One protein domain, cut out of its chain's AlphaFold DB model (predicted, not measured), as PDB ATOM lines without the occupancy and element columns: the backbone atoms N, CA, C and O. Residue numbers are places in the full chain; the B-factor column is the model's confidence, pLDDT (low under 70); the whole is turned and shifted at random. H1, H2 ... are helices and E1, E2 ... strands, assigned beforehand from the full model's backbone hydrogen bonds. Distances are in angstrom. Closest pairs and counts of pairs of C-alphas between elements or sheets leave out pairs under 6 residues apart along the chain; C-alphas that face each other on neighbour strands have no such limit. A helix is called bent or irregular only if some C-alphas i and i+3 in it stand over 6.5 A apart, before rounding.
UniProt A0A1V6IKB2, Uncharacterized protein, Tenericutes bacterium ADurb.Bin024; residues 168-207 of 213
ATOM      1  N   LYS A 168      35.773  31.583   7.826       95.38
ATOM      2  CA  LYS A 168      36.604  32.311   6.847       95.38
ATOM      3  C   LYS A 168      36.809  31.548   5.536       95.38
ATOM      4  O   LYS A 168      36.928  32.154   4.471       95.38
ATOM      5  N   GLN A 169      36.904  30.217   5.591       95.94
ATOM      6  CA  GLN A 169      36.996  29.395   4.381       95.94
ATOM      7  C   GLN A 169      35.693  29.441   3.578       95.94
ATOM      8  O   GLN A 169      35.756  29.556   2.355       95.94
ATOM      9  N   ILE A 170      34.542  29.397   4.252       95.88
ATOM     10  CA  ILE A 170      33.223  29.529   3.624       95.88
ATOM     11  C   ILE A 170      33.110  30.887   2.926       95.88
ATOM     12  O   ILE A 170      32.856  30.918   1.723       95.88
ATOM     13  N   GLU A 171      33.410  31.988   3.620       96.00
ATOM     14  CA  GLU A 171      33.394  33.343   3.045       96.00
ATOM     15  C   GLU A 171      34.276  33.441   1.788       96.00
ATOM     16  O   GLU A 171      33.850  33.925   0.738       96.00
ATOM     17  N   LYS A 172      35.496  32.886   1.840       96.38
ATOM     18  CA  LYS A 172      36.413  32.880   0.691       96.38
ATOM     19  C   LYS A 172      35.875  32.074  -0.493       96.38
ATOM     20  O   LYS A 172      36.092  32.457  -1.644       96.38
ATOM     21  N   LEU A 173      35.211  30.947  -0.238       96.19
ATOM     22  CA  LEU A 173      34.581  30.143  -1.286       96.19
ATOM     23  C   LEU A 173      33.392  30.879  -1.913       96.19
ATOM     24  O   LEU A 173      33.219  30.814  -3.132       96.19
ATOM     25  N   GLU A 174      32.612  31.613  -1.120       95.25
ATOM     26  CA  GLU A 174      31.523  32.453  -1.626       95.25
ATOM     27  C   GLU A 174      32.040  33.586  -2.515       95.25
ATOM     28  O   GLU A 174      31.517  33.797  -3.612       95.25
ATOM     29  N   ASP A 175      33.101  34.269  -2.094       94.88
ATOM     30  CA  ASP A 175      33.729  35.326  -2.885       94.88
ATOM     31  C   ASP A 175      34.351  34.781  -4.171       94.88
ATOM     32  O   ASP A 175      34.166  35.354  -5.250       94.88
ATOM     33  N   TYR A 176      35.019  33.627  -4.102       93.88
ATOM     34  CA  TYR A 176      35.556  32.955  -5.283       93.88
ATOM     35  C   TYR A 176      34.446  32.547  -6.260       93.88
ATOM     36  O   TYR A 176      34.565  32.770  -7.468       93.88
ATOM     37  N   LYS A 177      33.325  32.019  -5.752       93.00
ATOM     38  CA  LYS A 177      32.140  31.702  -6.556       93.00
ATOM     39  C   LYS A 177      31.583  32.952  -7.241       93.00
ATOM     40  O   LYS A 177      31.353  32.917  -8.451       93.00
ATOM     41  N   LYS A 178      31.403  34.063  -6.513       91.44
ATOM     42  CA  LYS A 178      30.950  35.350  -7.082       91.44
ATOM     43  C   LYS A 178      31.908  35.845  -8.169       91.44
ATOM     44  O   LYS A 178      31.461  36.264  -9.238       91.44
ATOM     45  N   ALA A 179      33.217  35.748  -7.934       89.56
ATOM     46  CA  ALA A 179      34.243  36.142  -8.894       89.56
ATOM     47  C   ALA A 179      34.213  35.283 -10.169       89.56
ATOM     48  O   ALA A 179      34.284  35.833 -11.270       89.56
ATOM     49  N   ILE A 180      34.050  33.959 -10.047       88.06
ATOM     50  CA  ILE A 180      33.877  33.068 -11.203       88.06
ATOM     51  C   ILE A 180      32.619  33.437 -11.980       88.06
ATOM     52  O   ILE A 180      32.706  33.617 -13.190       88.06
ATOM     53  N   ILE A 181      31.469  33.576 -11.314       85.31
ATOM     54  CA  ILE A 181      30.205  33.923 -11.978       85.31
ATOM     55  C   ILE A 181      30.359  35.240 -12.744       85.31
ATOM     56  O   ILE A 181      30.053  35.300 -13.931       85.31
ATOM     57  N   SER A 182      30.917  36.269 -12.104       84.81
ATOM     58  CA  SER A 182      31.187  37.566 -12.736       84.81
ATOM     59  C   SER A 182      32.114  37.437 -13.949       84.81
ATOM     60  O   SER A 182      31.839  38.002 -15.010       84.81
ATOM     61  N   LYS A 183      33.187  36.643 -13.834       83.88
ATOM     62  CA  LYS A 183      34.106  36.372 -14.946       83.88
ATOM     63  C   LYS A 183      33.395  35.675 -16.104       83.88
ATOM     64  O   LYS A 183      33.581  36.094 -17.242       83.88
ATOM     65  N   VAL A 184      32.586  34.657 -15.823       82.75
ATOM     66  CA  VAL A 184      31.843  33.896 -16.836       82.75
ATOM     67  C   VAL A 184      30.802  34.772 -17.525       82.75
ATOM     68  O   VAL A 184      30.720  34.753 -18.748       82.75
ATOM     69  N   ILE A 185      30.065  35.599 -16.781       80.75
ATOM     70  CA  ILE A 185      29.103  36.542 -17.367       80.75
ATOM     71  C   ILE A 185      29.816  37.513 -18.316       80.75
ATOM     72  O   ILE A 185      29.371  37.700 -19.445       80.75
ATOM     73  N   LYS A 186      30.945  38.095 -17.890       77.44
ATOM     74  CA  LYS A 186      31.655  39.134 -18.656       77.44
ATOM     75  C   LYS A 186      32.480  38.609 -19.827       77.44
ATOM     76  O   LYS A 186      32.629  39.301 -20.826       77.44
ATOM     77  N   ARG A 187      33.112  37.444 -19.679       74.50
ATOM     78  CA  ARG A 187      34.137  36.948 -20.619       74.50
ATOM     79  C   ARG A 187      33.842  35.569 -21.186       74.50
ATOM     80  O   ARG A 187      34.607  35.099 -22.020       74.50
ATOM     81  N   GLY A 188      32.776  34.925 -20.730       66.31
ATOM     82  CA  GLY A 188      32.521  33.537 -21.056       66.31
ATOM     83  C   GLY A 188      33.366  32.548 -20.255       66.31
ATOM     84  O   GLY A 188      34.258  32.919 -19.487       66.31
ATOM     85  N   LEU A 189      33.053  31.261 -20.401       67.50
ATOM     86  CA  LEU A 189      33.732  30.166 -19.699       67.50
ATOM     87  C   LEU A 189      35.081  29.804 -20.351       67.50
ATOM     88  O   LEU A 189      35.987  29.329 -19.666       67.50
ATOM     89  N   LEU A 190      35.231  30.048 -21.659       63.19
ATOM     90  CA  LEU A 190      36.405  29.695 -22.467       63.19
ATOM     91  C   LEU A 190      36.936  30.910 -23.240       63.19
ATOM     92  O   LEU A 190      36.172  31.775 -23.650       63.19
ATOM     93  N   ALA A 191      38.249  30.939 -23.498       60.16
ATOM     94  CA  ALA A 191      38.955  32.058 -24.138       60.16
ATOM     95  C   ALA A 191      38.510  32.384 -25.585       60.16
ATOM     96  O   ALA A 191      38.959  33.380 -26.141       60.16
ATOM     97  N   GLN A 192      37.647  31.559 -26.185       60.88
ATOM     98  CA  GLN A 192      37.111  31.712 -27.545       60.88
ATOM     99  C   GLN A 192      35.590  31.971 -27.567       60.88
ATOM    100  O   GLN A 192      34.959  31.806 -28.608       60.88
ATOM    101  N   GLU A 193      34.960  32.321 -26.438       66.81
ATOM    102  CA  GLU A 193      33.516  32.599 -26.421       66.81
ATOM    103  C   GLU A 193      33.162  33.964 -27.031       66.81
ATOM    104  O   GLU A 193      33.765  34.991 -26.723       66.81
ATOM    105  N   ASN A 194      32.138  33.960 -27.891       76.00
ATOM    106  CA  ASN A 194      31.607  35.163 -28.523       76.00
ATOM    107  C   ASN A 194      30.872  36.029 -27.491       76.00
ATOM    108  O   ASN A 194      29.977  35.553 -26.787       76.00
ATOM    109  N   LEU A 195      31.225  37.314 -27.440       80.81
ATOM    110  CA  LEU A 195      30.590  38.302 -26.572       80.81
ATOM    111  C   LEU A 195      29.552  39.116 -27.351       80.81
ATOM    112  O   LEU A 195      29.818  39.559 -28.468       80.81
ATOM    113  N   ILE A 196      28.396  39.340 -26.737       81.25
ATOM    114  CA  ILE A 196      27.301  40.179 -27.237       81.25
ATOM    115  C   ILE A 196      27.124  41.401 -26.334       81.25
ATOM    116  O   ILE A 196      27.557  41.389 -25.184       81.25
ATOM    117  N   ASP A 197      26.516  42.466 -26.848       82.31
ATOM    118  CA  ASP A 197      26.138  43.614 -26.022       82.31
ATOM    119  C   ASP A 197      24.986  43.227 -25.082       82.31
ATOM    120  O   ASP A 197      24.037  42.566 -25.507       82.31
ATOM    121  N   SER A 198      25.077  43.604 -23.806       81.06
ATOM    122  CA  SER A 198      23.995  43.380 -22.842       81.06
ATOM    123  C   SER A 198      22.836  44.367 -23.001       81.06
ATOM    124  O   SER A 198      21.754  44.097 -22.489       81.06
ATOM    125  N   GLY A 199      23.035  45.509 -23.672       81.81
ATOM    126  CA  GLY A 199      22.039  46.583 -23.743       81.81
ATOM    127  C   GLY A 199      21.863  47.362 -22.431       81.81
ATOM    128  O   GLY A 199      20.936  48.159 -22.314       81.81
ATOM    129  N   ILE A 200      22.737  47.137 -21.442       78.94
ATOM    130  CA  ILE A 200      22.784  47.863 -20.169       78.94
ATOM    131  C   ILE A 200      24.157  48.542 -20.062       78.94
ATOM    132  O   ILE A 200      25.174  47.866 -19.886       78.94
ATOM    133  N   ASP A 201      24.182  49.879 -20.122       77.56
ATOM    134  CA  ASP A 201      25.410  50.690 -20.242       77.56
ATOM    135  C   ASP A 201      26.504  50.343 -19.223       77.56
ATOM    136  O   ASP A 201      27.683  50.259 -19.568       77.56
ATOM    137  N   TRP A 202      26.143  50.097 -17.962       76.06
ATOM    138  CA  TRP A 202      27.124  49.817 -16.906       76.06
ATOM    139  C   TRP A 202      27.635  48.362 -16.891       76.06
ATOM    140  O   TRP A 202      28.621  48.067 -16.213       76.06
ATOM    141  N   ILE A 203      26.997  47.449 -17.634       75.88
ATOM    142  CA  ILE A 203      27.395  46.034 -17.751       75.88
ATOM    143  C   ILE A 203      28.287  45.819 -18.982       75.88
ATOM    144  O   ILE A 203      29.271  45.077 -18.903       75.88
ATOM    145  N   GLY A 204      27.983  46.485 -20.102       81.44
ATOM    146  CA  GLY A 204      28.739  46.378 -21.352       81.44
ATOM    147  C   GLY A 204      28.520  45.038 -22.069       81.44
ATOM    148  O   GLY A 204      27.385  44.596 -22.233       81.44
ATOM    149  N   LYS A 205      29.598  44.380 -22.519       82.69
ATOM    150  CA  LYS A 205      29.522  43.105 -23.259       82.69
ATOM    151  C   LYS A 205      29.507  41.885 -22.328       82.69
ATOM    152  O   LYS A 205      30.256  41.843 -21.353       82.69
ATOM    153  N   ILE A 206      28.710  40.875 -22.673       79.75
ATOM    154  CA  ILE A 206      28.527  39.618 -21.926       79.75
ATOM    155  C   ILE A 206      28.623  38.390 -22.842       79.75
ATOM    156  O   ILE A 206      28.515  38.506 -24.060       79.75
ATOM    157  N   SER A 207      28.820  37.197 -22.275       80.62
ATOM    158  CA  SER A 207      28.828  35.939 -23.044       80.62
ATOM    159  C   SER A 207      27.482  35.678 -23.723       80.62
ATOM    160  O   SER A 207      26.427  35.793 -23.098       80.62
TER     161      SER A 207
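AT A GLANCE: This is residues 168 to 207 of the 213 residues of an uncharacterized protein of Tenericutes bacterium ADurb.Bin024 (UniProt A0A1V6IKB2). One long straight helix, H1, sticks out like a handle from a small head, a two-stranded hairpin of E1 and E2 set at the helix's last turns. Residues 168 to 179 of H1 stand free, while its residues 182 to 187 meet the hairpin, mainly through E2; the link from H1 to E1 and the link from E1 to E2 loop out to opposite sides of the head. The printed part has 40 residues with one named helix and two named strands, in the order H1, E1, E2, and the sheet, of order E1 - E2, is antiparallel. The class is mixed, helices and strands. The whole is loose, with a radius of gyration of the C-alphas of 12.4 A, and its outline is flat, with spans of 36 by 23 by 7 A.

IN THESE COORDINATES: Begin at the first printed residue, Lys 168, whose C-alpha stands at (36.604, 32.311, 6.847). From there H1 runs through residues 168 to 187, 20 residues, and reaches C-alpha 187 at (34.137, 36.948, -20.619). Read the third coordinate along the way and you will find it go from 6.847 at C-alpha 168 to -20.619 at C-alpha 187; the helix's N-to-C direction is (-0.15, 0.25, -0.96). Its first and last C-alphas are 28.0 A apart. After a short link of 7 residues, look for C-alpha 195 at (30.590, 38.302, -26.572), where E1 begins. E1 holds residues 195 to 197, Leu 195 to Asp 197, and measures 7.0 A from first to last C-alpha. A second short link of 7 residues leads to E2, residues 205 to 207, Lys 205 to Ser 207, which is 7.2 A long from first to last C-alpha. E2 ends with the printed part, at C-alpha 207, (28.828, 35.939, -23.044).

HOW THE PARTS SIT: Start with the sheet, where E1 and E2 are antiparallel neighbours and form a hairpin, with 134 degrees between their N-to-C directions. Set C-alphas 195 and 207 side by side in the columns: they face each other at 4.6 A. At the other end of the pair C-alphas 197 and 205 face each other at 4.4 A. Look then at the backbone of Ile 196 and Ile 206, where N 196 and O 206 are 2.8 A apart and N 206 and O 196 are also 2.8 A apart, both within hydrogen-bond range. From the hairpin go back to H1. H1 and E2 have 8 pairs of C-alphas within 8 A, and their closest C-alphas are those of Lys 186 and Ile 206, 4.6 A apart. H1 and E1 have 1 pair of C-alphas within 8 A, those of Arg 187 and Leu 195, 7.1 A apart. Within H1, every O i to N i+4 pair is within hydrogen-bond range, and the helix is not bent.

THE WHOLE: The two C-alphas farthest apart are those of Lys 168, in H1, and Gly 199, in the link from E1 to E2, at 36.8 A. The first and last printed C-alphas, those of Lys 168 and Ser 207, are 31.1 A apart. The printed part runs from residue 168 to residue 207 with no cut, in a full chain of 213 residues. Neither of its links is long. Check the B-factor column for the model's confidence: the mean pLDDT of the printed part is 82.3, and H1 has a mean of 90. The values under 70 are those of residues 188 to 193, in the link from H1 to E1.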